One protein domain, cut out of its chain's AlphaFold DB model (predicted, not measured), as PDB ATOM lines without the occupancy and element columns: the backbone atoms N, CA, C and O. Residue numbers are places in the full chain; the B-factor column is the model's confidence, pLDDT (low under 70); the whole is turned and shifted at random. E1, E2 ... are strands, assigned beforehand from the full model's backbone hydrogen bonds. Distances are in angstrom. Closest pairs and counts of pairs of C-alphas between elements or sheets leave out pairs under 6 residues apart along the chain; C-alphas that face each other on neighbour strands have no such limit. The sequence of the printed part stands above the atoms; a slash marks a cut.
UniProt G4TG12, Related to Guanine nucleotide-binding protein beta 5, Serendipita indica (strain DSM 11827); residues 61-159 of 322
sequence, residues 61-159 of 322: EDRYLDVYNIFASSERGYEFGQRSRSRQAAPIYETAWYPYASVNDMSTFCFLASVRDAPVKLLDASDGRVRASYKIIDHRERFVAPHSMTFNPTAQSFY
ATOM      1  N   GLU A  61      50.099   4.488 -14.125       92.94
ATOM      2  CA  GLU A  61      49.761   5.582 -13.191       92.94
ATOM      3  C   GLU A  61      49.937   6.983 -13.802       92.94
ATOM      4  O   GLU A  61      49.253   7.941 -13.431       92.94
ATOM      5  N   ASP A  62      50.823   7.112 -14.789       94.44
ATOM      6  CA  ASP A  62      51.080   8.349 -15.535       94.44
ATOM      7  C   ASP A  62      49.952   8.712 -16.531       94.44
ATOM      8  O   ASP A  62      50.024   9.738 -17.220       94.44
ATOM      9  N   ARG A  63      48.862   7.923 -16.533       95.44
ATOM     10  CA  ARG A  63      47.683   8.013 -17.411       95.44
ATOM     11  C   ARG A  63      47.970   7.648 -18.863       95.44
ATOM     12  O   ARG A  63      47.256   8.110 -19.757       95.44
ATOM     13  N   TYR A  64      48.991   6.840 -19.113       96.50
ATOM     14  CA  TYR A  64      49.209   6.254 -20.425       96.50
ATOM     15  C   TYR A  64      48.686   4.822 -20.497       96.50
ATOM     16  O   TYR A  64      48.698   4.066 -19.525       96.50
ATOM     17  N   LEU A  65      48.204   4.480 -21.687       97.44
ATOM     18  CA  LEU A  65      47.977   3.113 -22.123       97.44
ATOM     19  C   LEU A  65      49.042   2.813 -23.170       97.44
ATOM     20  O   LEU A  65      49.094   3.512 -24.188       97.44
ATOM     21  N   ASP A  66      49.880   1.819 -22.902       96.88
ATOM     22  CA  ASP A  66      50.894   1.359 -23.849       96.88
ATOM     23  C   ASP A  66      50.524  -0.030 -24.366       96.88
ATOM     24  O   ASP A  66      50.219  -0.918 -23.566       96.88
ATOM     25  N   VAL A  67      50.579  -0.215 -25.684       97.50
ATOM     26  CA  VAL A  67      50.478  -1.526 -26.331       97.50
ATOM     27  C   VAL A  67      51.849  -1.890 -26.871       97.50
ATOM     28  O   VAL A  67      52.427  -1.142 -27.661       97.50
ATOM     29  N   TYR A  68      52.360  -3.038 -26.446       95.94
ATOM     30  CA  TYR A  68      53.625  -3.583 -26.913       95.94
ATOM     31  C   TYR A  68      53.356  -4.796 -27.793       95.94
ATOM     32  O   TYR A  68      52.849  -5.799 -27.293       95.94
ATOM     33  N   ASN A  69      53.708  -4.720 -29.075       95.00
ATOM     34  CA  ASN A  69      53.667  -5.889 -29.950       95.00
ATOM     35  C   ASN A  69      54.831  -6.825 -29.618       95.00
ATOM     36  O   ASN A  69      55.928  -6.366 -29.299       95.00
ATOM     37  N   ILE A  70      54.604  -8.128 -29.715       93.06
ATOM     38  CA  ILE A  70      55.587  -9.167 -29.426       93.06
ATOM     39  C   ILE A  70      55.704 -10.060 -30.647       93.06
ATOM     40  O   ILE A  70      54.705 -10.477 -31.229       93.06
ATOM     41  N   PHE A  71      56.936 -10.361 -31.034       89.62
ATOM     42  CA  PHE A  71      57.214 -11.243 -32.157       89.62
ATOM     43  C   PHE A  71      58.338 -12.215 -31.813       89.62
ATOM     44  O   PHE A  71      59.193 -11.942 -30.966       89.62
ATOM     45  N   ALA A  72      58.320 -13.368 -32.478       87.44
ATOM     46  CA  ALA A  72      59.391 -14.339 -32.376       87.44
ATOM     47  C   ALA A  72      60.579 -13.906 -33.253       87.44
ATOM     48  O   ALA A  72      60.425 -13.618 -34.439       87.44
ATOM     49  N   SER A  73      61.766 -13.877 -32.659       82.31
ATOM     50  CA  SER A  73      63.059 -13.602 -33.279       82.31
ATOM     51  C   SER A  73      63.884 -14.885 -33.286       82.31
ATOM     52  O   SER A  73      64.025 -15.554 -32.260       82.31
ATOM     53  N   SER A  74      64.469 -15.231 -34.434       80.25
ATOM     54  CA  SER A  74      65.304 -16.432 -34.576       80.25
ATOM     55  C   SER A  74      66.549 -16.415 -33.685       80.25
ATOM     56  O   SER A  74      67.080 -17.473 -33.363       80.25
ATOM     57  N   GLU A  75      67.020 -15.230 -33.285       76.12
ATOM     58  CA  GLU A  75      68.250 -15.067 -32.502       76.12
ATOM     59  C   GLU A  75      67.996 -14.946 -30.995       76.12
ATOM     60  O   GLU A  75      68.803 -15.426 -30.199       76.12
ATOM     61  N   ARG A  76      66.891 -14.304 -30.587       73.31
ATOM     62  CA  ARG A  76      66.623 -13.963 -29.173       73.31
ATOM     63  C   ARG A  76      65.336 -14.560 -28.607       73.31
ATOM     64  O   ARG A  76      64.981 -14.269 -27.470       73.31
ATOM     65  N   GLY A  77      64.646 -15.416 -29.357       85.56
ATOM     66  CA  GLY A  77      63.389 -16.009 -28.913       85.56
ATOM     67  C   GLY A  77      62.233 -15.037 -29.106       85.56
ATOM     68  O   GLY A  77      61.651 -15.032 -30.178       85.56
ATOM     69  N   TYR A  78      61.897 -14.224 -28.103       89.44
ATOM     70  CA  TYR A  78      60.802 -13.249 -28.186       89.44
ATOM     71  C   TYR A  78      61.308 -11.831 -27.948       89.44
ATOM     72  O   TYR A  78      62.101 -11.587 -27.040       89.44
ATOM     73  N   GLU A  79      60.824 -10.885 -28.748       90.00
ATOM     74  CA  GLU A  79      61.214  -9.481 -28.663       90.00
ATOM     75  C   GLU A  79      59.989  -8.563 -28.639       90.00
ATOM     76  O   GLU A  79      58.971  -8.827 -29.285       90.00
ATOM     77  N   PHE A  80      60.107  -7.467 -27.886       90.69
ATOM     78  CA  PHE A  80      59.137  -6.378 -27.899       90.69
ATOM     79  C   PHE A  80      59.410  -5.476 -29.103       90.69
ATOM     80  O   PHE A  80      60.499  -4.925 -29.251       90.69
ATOM     81  N   GLY A  81      58.411  -5.342 -29.966       86.56
ATOM     82  CA  GLY A  81      58.460  -4.532 -31.171       86.56
ATOM     83  C   GLY A  81      57.907  -3.137 -30.979       86.56
ATOM     84  O   GLY A  81      58.191  -2.448 -30.000       86.56
ATOM     85  N   GLN A  82      57.124  -2.708 -31.968       85.88
ATOM     86  CA  GLN A  82      56.505  -1.394 -31.957       85.88
ATOM     87  C   GLN A  82      55.650  -1.215 -30.699       85.88
ATOM     88  O   GLN A  82      54.777  -2.030 -30.392       85.88
ATOM     89  N   ARG A  83      55.906  -0.107 -30.003       93.81
ATOM     90  CA  ARG A  83      55.086   0.390 -28.904       93.81
ATOM     91  C   ARG A  83      54.146   1.459 -29.439       93.81
ATOM     92  O   ARG A  83      54.613   2.461 -29.983       93.81
ATOM     93  N   SER A  84      52.846   1.287 -29.232       94.88
ATOM     94  CA  SER A  84      51.883   2.380 -29.352       94.88
ATOM     95  C   SER A  84      51.600   2.943 -27.960       94.88
ATOM     96  O   SER A  84      51.539   2.204 -26.977       94.88
ATOM     97  N   ARG A  85      51.482   4.267 -27.851       95.06
ATOM     98  CA  ARG A  85      51.288   4.961 -26.574       95.06
ATOM     99  C   ARG A  85      50.168   5.973 -26.700       95.06
ATOM    100  O   ARG A  85      50.252   6.889 -27.514       95.06
ATOM    101  N   SER A  86      49.151   5.861 -25.850       95.81
ATOM    102  CA  SER A  86      47.999   6.765 -25.852       95.81
ATOM    103  C   SER A  86      47.787   7.421 -24.489       95.81
ATOM    104  O   SER A  86      47.594   6.764 -23.464       95.81
ATOM    105  N   ARG A  87      47.836   8.757 -24.462       96.44
ATOM    106  CA  ARG A  87      47.645   9.539 -23.236       96.44
ATOM    107  C   ARG A  87      46.164   9.732 -22.937       96.44
ATOM    108  O   ARG A  87      45.401  10.156 -23.801       96.44
ATOM    109  N   GLN A  88      45.781   9.526 -21.683       97.06
ATOM    110  CA  GLN A  88      44.432   9.766 -21.188       97.06
ATOM    111  C   GLN A  88      44.359  11.063 -20.370       97.06
ATOM    112  O   GLN A  88      45.318  11.476 -19.710       97.06
ATOM    113  N   ALA A  89      43.203  11.729 -20.425       95.75
ATOM    114  CA  ALA A  89      42.984  13.017 -19.759       95.75
ATOM    115  C   ALA A  89      42.900  12.895 -18.226       95.75
ATOM    116  O   ALA A  89      43.176  13.855 -17.508       95.75
ATOM    117  N   ALA A  90      42.546  11.714 -17.724       96.88
ATOM    118  CA  ALA A  90      42.339  11.431 -16.311       96.88
ATOM    119  C   ALA A  90      42.776   9.984 -15.987       96.88
ATOM    120  O   ALA A  90      43.192   9.264 -16.899       96.88
ATOM    121  N   PRO A  91      42.743   9.555 -14.710       95.88
ATOM    122  CA  PRO A  91      43.075   8.183 -14.338       95.88
ATOM    123  C   PRO A  91      42.234   7.143 -15.087       95.88
ATOM    124  O   PRO A  91      41.026   7.320 -15.267       95.88
ATOM    125  N   ILE A  92      42.892   6.060 -15.494       97.12
ATOM    126  CA  ILE A  92      42.278   4.893 -16.132       97.12
ATOM    127  C   ILE A  92      41.759   3.969 -15.033       97.12
ATOM    128  O   ILE A  92      42.476   3.692 -14.071       97.12
ATOM    129  N   TYR A  93      40.510   3.525 -15.149       96.06
ATOM    130  CA  TYR A  93      39.878   2.653 -14.155       96.06
ATOM    131  C   TYR A  93      39.943   1.184 -14.561       96.06
ATOM    132  O   TYR A  93      40.261   0.343 -13.727       96.06
ATOM    133  N   GLU A  94      39.663   0.884 -15.829       96.38
ATOM    134  CA  GLU A  94      39.611  -0.481 -16.351       96.38
ATOM    135  C   GLU A  94      39.862  -0.469 -17.865       96.38
ATOM    136  O   GLU A  94      39.614   0.534 -18.544       96.38
ATOM    137  N   THR A  95      40.333  -1.595 -18.396       97.94
ATOM    138  CA  THR A  95      40.521  -1.829 -19.833       97.94
ATOM    139  C   THR A  95      39.986  -3.202 -20.221       97.94
ATOM    140  O   THR A  95      39.991  -4.117 -19.401       97.94
ATOM    141  N   ALA A  96      39.545  -3.383 -21.462       98.12
ATOM    142  CA  ALA A  96      39.134  -4.696 -21.961       98.12
ATOM    143  C   ALA A  96      39.492  -4.836 -23.439       98.12
ATOM    144  O   ALA A  96      39.040  -4.035 -24.252       98.12
ATOM    145  N   TRP A  97      40.296  -5.840 -23.788       98.44
ATOM    146  CA  TRP A  97      40.544  -6.182 -25.188       98.44
ATOM    147  C   TRP A  97      39.241  -6.564 -25.882       98.44
ATOM    148  O   TRP A  97      38.391  -7.220 -25.277       98.44
ATOM    149  N   TYR A  98      39.094  -6.172 -27.150       98.50
ATOM    150  CA  TYR A  98      38.080  -6.786 -27.995       98.50
ATOM    151  C   TYR A  98      38.385  -8.294 -28.098       98.50
ATOM    152  O   TYR A  98      39.539  -8.628 -28.368       98.50
ATOM    153  N   PRO A  99      37.421  -9.210 -27.872       97.31
ATOM    154  CA  PRO A  99      37.685 -10.650 -27.765       97.31
ATOM    155  C   PRO A  99      38.356 -11.282 -28.985       97.31
ATOM    156  O   PRO A  99      39.060 -12.274 -28.841       97.31
ATOM    157  N   TYR A 100      38.179 -10.688 -30.167       97.12
ATOM    158  CA  TYR A 100      38.808 -11.137 -31.412       97.12
ATOM    159  C   TYR A 100      39.934 -10.209 -31.882       97.12
ATOM    160  O   TYR A 100      40.286 -10.214 -33.061       97.12
ATOM    161  N   ALA A 101      40.473  -9.360 -30.999       98.00
ATOM    162  CA  ALA A 101      41.575  -8.474 -31.351       98.00
ATOM    163  C   ALA A 101      42.793  -9.280 -31.805       98.00
ATOM    164  O   ALA A 101      43.293 -10.128 -31.063       98.00
ATOM    165  N   SER A 102      43.294  -8.960 -33.000       96.94
ATOM    166  CA  SER A 102      44.543  -9.518 -33.500       96.94
ATOM    167  C   SER A 102      45.426  -8.465 -34.141       96.94
ATOM    168  O   SER A 102      44.945  -7.643 -34.912       96.94
ATOM    169  N   VAL A 103      46.735  -8.536 -33.896       95.19
ATOM    170  CA  VAL A 103      47.735  -7.672 -34.548       95.19
ATOM    171  C   VAL A 103      47.690  -7.818 -36.080       95.19
ATOM    172  O   VAL A 103      48.019  -6.879 -36.804       95.19
ATOM    173  N   ASN A 104      47.238  -8.975 -36.578       95.38
ATOM    174  CA  ASN A 104      47.148  -9.286 -38.006       95.38
ATOM    175  C   ASN A 104      45.848  -8.795 -38.664       95.38
ATOM    176  O   ASN A 104      45.771  -8.755 -39.890       95.38
ATOM    177  N   ASP A 105      44.848  -8.392 -37.876       97.00
ATOM    178  CA  ASP A 105      43.613  -7.783 -38.366       97.00
ATOM    179  C   ASP A 105      43.384  -6.431 -37.688       97.00
ATOM    180  O   ASP A 105      42.819  -6.305 -36.599       97.00
ATOM    181  N   MET A 106      43.785  -5.373 -38.390       95.06
ATOM    182  CA  MET A 106      43.659  -4.015 -37.880       95.06
ATOM    183  C   MET A 106      42.202  -3.624 -37.609       95.06
ATOM    184  O   MET A 106      41.965  -2.735 -36.799       95.06
ATOM    185  N   SER A 107      41.207  -4.252 -38.242       95.75
ATOM    186  CA  SER A 107      39.800  -3.932 -37.986       95.75
ATOM    187  C   SER A 107      39.351  -4.378 -36.589       95.75
ATOM    188  O   SER A 107      38.587  -3.661 -35.944       95.75
ATOM    189  N   THR A 108      39.915  -5.466 -36.061       97.44
ATOM    190  CA  THR A 108      39.601  -5.997 -34.727       97.44
ATOM    191  C   THR A 108      40.615  -5.584 -33.664       97.44
ATOM    192  O   THR A 108      40.294  -5.643 -32.477       97.44
ATOM    193  N   PHE A 109      41.809  -5.116 -34.053       98.06
ATOM    194  CA  PHE A 109      42.890  -4.726 -33.141       98.06
ATOM    195  C   PHE A 109      42.573  -3.466 -32.312       98.06
ATOM    196  O   PHE A 109      43.053  -2.360 -32.570       98.06
ATOM    197  N   CYS A 110      41.717  -3.623 -31.308       98.31
ATOM    198  CA  CYS A 110      41.215  -2.546 -30.471       98.31
ATOM    199  C   CYS A 110      40.838  -3.032 -29.074       98.31
ATOM    200  O   CYS A 110      40.714  -4.228 -28.804       98.31
ATOM    201  N   PHE A 111      40.654  -2.077 -28.170       98.69
ATOM    202  CA  PHE A 111      40.265  -2.343 -26.793       98.69
ATOM    203  C   PHE A 111      39.452  -1.180 -26.217       98.69
ATOM    204  O   PHE A 111      39.532  -0.040 -26.679       98.69
ATOM    205  N   LEU A 112      38.660  -1.467 -25.190       98.69
ATOM    206  CA  LEU A 112      37.910  -0.485 -24.419       98.69
ATOM    207  C   LEU A 112      38.769   0.096 -23.298       98.69
ATOM    208  O   LEU A 112      39.518  -0.626 -22.636       98.69
ATOM    209  N   ALA A 113      38.599   1.388 -23.031       98.50
ATOM    210  CA  ALA A 113      39.201   2.080 -21.899       98.50
ATOM    211  C   ALA A 113      38.151   2.881 -21.119       98.50
ATOM    212  O   ALA A 113      37.456   3.736 -21.676       98.50
ATOM    213  N   SER A 114      38.092   2.630 -19.810       98.25
ATOM    214  CA  SER A 114      37.339   3.418 -18.839       98.25
ATOM    215  C   SER A 114      38.263   4.466 -18.232       98.25
ATOM    216  O   SER A 114      39.295   4.137 -17.645       98.25
ATOM    217  N   VAL A 115      37.907   5.739 -18.387       98.00
ATOM    218  CA  VAL A 115      38.701   6.879 -17.916       98.00
ATOM    219  C   VAL A 115      37.798   7.795 -17.107       98.00
ATOM    220  O   VAL A 115      36.679   8.088 -17.527       98.00
ATOM    221  N   ARG A 116      38.278   8.255 -15.947       97.38
ATOM    222  CA  ARG A 116      37.510   9.135 -15.056       97.38
ATOM    223  C   ARG A 116      36.972  10.364 -15.801       97.38
ATOM    224  O   ARG A 116      37.709  10.997 -16.552       97.38
ATOM    225  N   ASP A 117      35.712  10.714 -15.537       96.06
ATOM    226  CA  ASP A 117      35.032  11.900 -16.080       96.06
ATOM    227  C   ASP A 117      34.986  11.948 -17.625       96.06
ATOM    228  O   ASP A 117      34.870  13.022 -18.217       96.06
ATOM    229  N   ALA A 118      35.063  10.792 -18.292       97.19
ATOM    230  CA  ALA A 118      35.017  10.657 -19.745       97.19
ATOM    231  C   ALA A 118      34.066   9.518 -20.165       97.19
ATOM    232  O   ALA A 118      33.796   8.620 -19.363       97.19
ATOM    233  N   PRO A 119      33.559   9.516 -21.415       98.00
ATOM    234  CA  PRO A 119      32.909   8.332 -21.964       98.00
ATOM    235  C   PRO A 119      33.897   7.157 -22.023       98.00
ATOM    236  O   PRO A 119      35.111   7.350 -22.129       98.00
ATOM    237  N   VAL A 120      33.366   5.937 -22.008       98.56
ATOM    238  CA  VAL A 120      34.122   4.736 -22.364       98.56
ATOM    239  C   VAL A 120      34.551   4.868 -23.822       98.56
ATOM    240  O   VAL A 120      33.751   5.243 -24.678       98.56
ATOM    241  N   LYS A 121      35.820   4.590 -24.117       98.50
ATOM    242  CA  LYS A 121      36.379   4.739 -25.467       98.50
ATOM    243  C   LYS A 121      36.794   3.396 -26.024       98.50
ATOM    244  O   LYS A 121      37.481   2.653 -25.333       98.50
ATOM    245  N   LEU A 122      36.447   3.144 -27.282       98.69
ATOM    246  CA  LEU A 122      37.072   2.100 -28.084       98.69
ATOM    247  C   LEU A 122      38.302   2.705 -28.758       98.69
ATOM    248  O   LEU A 122      38.177   3.646 -29.544       98.69
ATOM    249  N   LEU A 123      39.480   2.202 -28.411       98.56
ATOM    250  CA  LEU A 123      40.767   2.676 -28.904       98.56
ATOM    251  C   LEU A 123      41.360   1.655 -29.867       98.56
ATOM    252  O   LEU A 123      41.330   0.454 -29.607       98.56
ATOM    253  N   ASP A 124      41.913   2.144 -30.965       98.12
ATOM    254  CA  ASP A 124      42.772   1.364 -31.845       98.12
ATOM    255  C   ASP A 124      44.077   1.027 -31.123       98.12
ATOM    256  O   ASP A 124      44.726   1.910 -30.557       98.12
ATOM    257  N   ALA A 125      44.467  -0.242 -31.128       97.81
ATOM    258  CA  ALA A 125      45.661  -0.674 -30.422       97.81
ATOM    259  C   ALA A 125      46.962  -0.329 -31.166       97.81
ATOM    260  O   ALA A 125      48.021  -0.273 -30.539       97.81
ATOM    261  N   SER A 126      46.903  -0.045 -32.470       96.06
ATOM    262  CA  SER A 126      48.091   0.261 -33.279       96.06
ATOM    263  C   SER A 126      48.616   1.687 -33.093       96.06
ATOM    264  O   SER A 126      49.829   1.902 -33.086       96.06
ATOM    265  N   ASP A 127      47.722   2.660 -32.909       95.06
ATOM    266  CA  ASP A 127      48.067   4.086 -32.848       95.06
ATOM    267  C   ASP A 127      47.384   4.847 -31.697       95.06
ATOM    268  O   ASP A 127      47.694   6.014 -31.449       95.06
ATOM    269  N   GLY A 128      46.475   4.203 -30.960       96.00
ATOM    270  CA  GLY A 128      45.755   4.817 -29.851       96.00
ATOM    271  C   GLY A 128      44.624   5.760 -30.264       96.00
ATOM    272  O   GLY A 128      44.103   6.475 -29.399       96.00
ATOM    273  N   ARG A 129      44.233   5.810 -31.546       96.94
ATOM    274  CA  ARG A 129      43.120   6.662 -31.995       96.94
ATOM    275  C   ARG A 129      41.792   6.169 -31.423       96.94
ATOM    276  O   ARG A 129      41.556   4.973 -31.267       96.94
ATOM    277  N   VAL A 130      40.884   7.101 -31.153       98.19
ATOM    278  CA  VAL A 130      39.519   6.772 -30.725       98.19
ATOM    279  C   VAL A 130      38.706   6.339 -31.940       98.19
ATOM    280  O   VAL A 130      38.529   7.121 -32.870       98.19
ATOM    281  N   ARG A 131      38.196   5.105 -31.919       97.94
ATOM    282  CA  ARG A 131      37.285   4.559 -32.935       97.94
ATOM    283  C   ARG A 131      35.824   4.871 -32.620       97.94
ATOM    284  O   ARG A 131      35.062   5.213 -33.514       97.94
ATOM    285  N   ALA A 132      35.448   4.770 -31.346       98.44
ATOM    286  CA  ALA A 132      34.089   5.010 -30.869       98.44
ATOM    287  C   ALA A 132      34.082   5.492 -29.411       98.44
ATOM    288  O   ALA A 132      35.072   5.365 -28.684       98.44
ATOM    289  N   SER A 133      32.963   6.073 -28.975       98.44
ATOM    290  CA  SER A 133      32.754   6.542 -27.601       98.44
ATOM    291  C   SER A 133      31.352   6.188 -27.113       98.44
ATOM    292  O   SER A 133      30.376   6.379 -27.834       98.44
ATOM    293  N   TYR A 134      31.264   5.715 -25.874       98.62
ATOM    294  CA  TYR A 134      30.054   5.204 -25.238       98.62
ATOM    295  C   TYR A 134      29.890   5.891 -23.884       98.62
ATOM    296  O   TYR A 134      30.780   5.847 -23.031       98.62
ATOM    297  N   LYS A 135      28.792   6.619 -23.698       97.56
ATOM    298  CA  LYS A 135      28.613   7.511 -22.551       97.56
ATOM    299  C   LYS A 135      27.752   6.856 -21.477       97.56
ATOM    300  O   LYS A 135      26.633   6.434 -21.735       97.56
ATOM    301  N   ILE A 136      28.253   6.867 -20.245       98.25
ATOM    302  CA  ILE A 136      27.466   6.591 -19.041       98.25
ATOM    303  C   ILE A 136      27.288   7.926 -18.332       98.25
ATOM    304  O   ILE A 136      28.274   8.537 -17.921       98.25
ATOM    305  N   ILE A 137      26.048   8.399 -18.215       96.88
ATOM    306  CA  ILE A 137      25.739   9.684 -17.574       96.88
ATOM    307  C   ILE A 137      24.918   9.451 -16.301       96.88
ATOM    308  O   ILE A 137      23.976   8.648 -16.293       96.88
ATOM    309  N   ASP A 138      25.296  10.125 -15.209       93.25
ATOM    310  CA  ASP A 138      24.537  10.120 -13.955       93.25
ATOM    311  C   ASP A 138      23.421  11.180 -13.929       93.25
ATOM    312  O   ASP A 138      23.299  12.041 -14.793       93.25
ATOM    313  N   HIS A 139      22.602  11.150 -12.877       90.38
ATOM    314  CA  HIS A 139      21.537  12.133 -12.628       90.38
ATOM    315  C   HIS A 139      22.006  13.599 -12.494       90.38
ATOM    316  O   HIS A 139      21.168  14.475 -12.306       90.38
ATOM    317  N   ARG A 140      23.318  13.866 -12.501       94.00
ATOM    318  CA  ARG A 140      23.914  15.208 -12.448       94.00
ATOM    319  C   ARG A 140      24.581  15.585 -13.770       94.00
ATOM    320  O   ARG A 140      25.397  16.500 -13.777       94.00
ATOM    321  N   GLU A 141      24.275  14.861 -14.846       93.75
ATOM    322  CA  GLU A 141      24.827  15.084 -16.186       93.75
ATOM    323  C   GLU A 141      26.356  14.932 -16.253       93.75
ATOM    324  O   GLU A 141      27.029  15.554 -17.072       93.75
ATOM    325  N   ARG A 142      26.931  14.084 -15.391       95.50
ATOM    326  CA  ARG A 142      28.374  13.815 -15.376       95.50
ATOM    327  C   ARG A 142      28.675  12.461 -15.986       95.50
ATOM    328  O   ARG A 142      27.950  11.495 -15.743       95.50
ATOM    329  N   PHE A 143      29.788  12.383 -16.711       97.19
ATOM    330  CA  PHE A 143      30.317  11.108 -17.173       97.19
ATOM    331  C   PHE A 143      30.749  10.243 -15.990       97.19
ATOM    332  O   PHE A 143      31.469  10.691 -15.097       97.19
ATOM    333  N   VAL A 144      30.314   8.989 -16.006       97.31
ATOM    334  CA  VAL A 144      30.668   7.976 -15.018       97.31
ATOM    335  C   VAL A 144      31.621   6.985 -15.665       97.31
ATOM    336  O   VAL A 144      31.285   6.339 -16.652       97.31
ATOM    337  N   ALA A 145      32.800   6.834 -15.072       97.56
ATOM    338  CA  ALA A 145      33.740   5.798 -15.467       97.56
ATOM    339  C   ALA A 145      33.356   4.465 -14.796       97.56
ATOM    340  O   ALA A 145      33.303   4.405 -13.558       97.56
ATOM    341  N   PRO A 146      33.079   3.398 -15.565       98.06
ATOM    342  CA  PRO A 146      32.814   2.085 -14.991       98.06
ATOM    343  C   PRO A 146      34.062   1.503 -14.316       98.06
ATOM    344  O   PRO A 146      35.195   1.799 -14.704       98.06
ATOM    345  N   HIS A 147      33.841   0.686 -13.287       97.44
ATOM    346  CA  HIS A 147      34.885   0.022 -12.492       97.44
ATOM    347  C   HIS A 147      35.148  -1.420 -12.938       97.44
ATOM    348  O   HIS A 147      36.132  -2.022 -12.515       97.44
ATOM    349  N   SER A 148      34.266  -1.969 -13.768       97.75
ATOM    350  CA  SER A 148      34.424  -3.257 -14.431       97.75
ATOM    351  C   SER A 148      33.890  -3.159 -15.854       97.75
ATOM    352  O   SER A 148      32.917  -2.447 -16.106       97.75
ATOM    353  N   MET A 149      34.549  -3.841 -16.788       97.69
ATOM    354  CA  MET A 149      34.132  -3.918 -18.185       97.69
ATOM    355  C   MET A 149      34.421  -5.310 -18.729       97.69
ATOM    356  O   MET A 149      35.514  -5.832 -18.517       97.69
ATOM    357  N   THR A 150      33.468  -5.885 -19.453       98.12
ATOM    358  CA  THR A 150      33.661  -7.141 -20.184       98.12
ATOM    359  C   THR A 150      32.794  -7.158 -21.431       98.12
ATOM    360  O   THR A 150      31.690  -6.618 -21.427       98.12
ATOM    361  N   PHE A 151      33.280  -7.790 -22.491       98.44
ATOM    362  CA  PHE A 151      32.436  -8.166 -23.617       98.44
ATOM    363  C   PHE A 151      31.582  -9.376 -23.237       98.44
ATOM    364  O   PHE A 151      31.966 -10.153 -22.355       98.44
ATOM    365  N   ASN A 152      30.437  -9.520 -23.897       97.31
ATOM    366  CA  ASN A 152      29.723 -10.787 -23.901       97.31
ATOM    367  C   ASN A 152      30.453 -11.804 -24.813       97.31
ATOM    368  O   ASN A 152      31.316 -11.406 -25.604       97.31
ATOM    369  N   PRO A 153      30.139 -13.111 -24.734       95.75
ATOM    370  CA  PRO A 153      30.852 -14.141 -25.493       95.75
ATOM    371  C   PRO A 153      30.797 -13.958 -27.015       95.75
ATOM    372  O   PRO A 153      31.722 -14.365 -27.711       95.75
ATOM    373  N   THR A 154      29.749 -13.315 -27.543       96.19
ATOM    374  CA  THR A 154      29.615 -13.027 -28.983       96.19
ATOM    375  C   THR A 154      30.378 -11.779 -29.434       96.19
ATOM    376  O   THR A 154      30.429 -11.492 -30.629       96.19
ATOM    377  N   ALA A 155      30.951 -11.016 -28.497       96.69
ATOM    378  CA  ALA A 155      31.650  -9.754 -28.729       96.69
ATOM    379  C   ALA A 155      30.827  -8.678 -29.466       96.69
ATOM    380  O   ALA A 155      31.392  -7.743 -30.035       96.69
ATOM    381  N   GLN A 156      29.499  -8.794 -29.466       96.44
ATOM    382  CA  GLN A 156      28.600  -7.808 -30.074       96.44
ATOM    383  C   GLN A 156      28.233  -6.702 -29.089       96.44
ATOM    384  O   GLN A 156      28.042  -5.556 -29.488       96.44
ATOM    385  N   SER A 157      28.206  -7.038 -27.801       97.81
ATOM    386  CA  SER A 157      27.872  -6.115 -26.727       97.81
ATOM    387  C   SER A 157      28.932  -6.149 -25.640       97.81
ATOM    388  O   SER A 157      29.686  -7.113 -25.483       97.81
ATOM    389  N   PHE A 158      28.991  -5.086 -24.848       98.56
ATOM    390  CA  PHE A 158      29.840  -5.045 -23.669       98.56
ATOM    391  C   PHE A 158      29.129  -4.405 -22.481       98.56
ATOM    392  O   PHE A 158      28.277  -3.527 -22.610       98.56
ATOM    393  N   TYR A 159      29.504  -4.889 -21.304       98.62
ATOM    394  CA  TYR A 159      28.855  -4.641 -20.031       98.62
ATOM    395  C   TYR A 159      29.801  -3.831 -19.158       98.62
ATOM    396  O   TYR A 159      30.956  -4.207 -18.958       98.62
TER     397      TYR A 159
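This is residues 61 to 159 of the 322 residues of the protein "Related to Guanine nucleotide-binding protein beta 5" of Serendipita indica (strain DSM 11827) (UniProt G4TG12). A strongly twisted four-stranded sheet, E3 E4 E5 E6, forms the body; a long hairpin arm, E1 and E2, reaches away to one end, and a small hairpin, E7 and E8, lies beside edge strand E3. The arm and, at the opposite end, the loop of residues 135 to 147 make the length. The printed part has 99 residues, with no named helix and eight named strands, E1 to E8 in order; it is all strand, with antiparallel sheets. It is only just compact, close to loose, with a radius of gyration of the C-alphas of 15.1 A, and spans 57 by 33 by 19 A.

E1, residues 64 to 73, and E2, residues 77 to 87, form an antiparallel hairpin at 160 degrees; N 67 and O 84 are within hydrogen-bond range at 2.9 A. E3, residues 92 to 97, is apart from E1, only just, at 8.3 A. E3, E4 (110 to 115), E5 (120 to 124) and E6 (130 to 134) form a meander, each strand the antiparallel neighbour of the one before. N 112 and O 96 are 2.8 A apart, N 113 and O 121 2.9 A, N 120 and O 134 2.8 A. E7, residues 148 to 151, comes closest to E3 at the C-alphas of Ser 148 and Glu 94, 6.2 A. E7 and E8, residues 157 to 159, form an antiparallel hairpin, with N 159 and O 150 2.8 A apart.

E1 begins at C-alpha 64 (49.209, 6.254, -20.425) and is 27.4 A long; E2 is 30.5 A. E4 is 15.9 A. E8 ends at C-alpha 159 (28.855, -4.641, -20.031).

The C-alphas farthest apart, Glu 75 and His 139, are 57.6 A apart. The printed part has no cut; links E3 to E4 and E6 to E7 are long. No printed residue is under pLDDT 70.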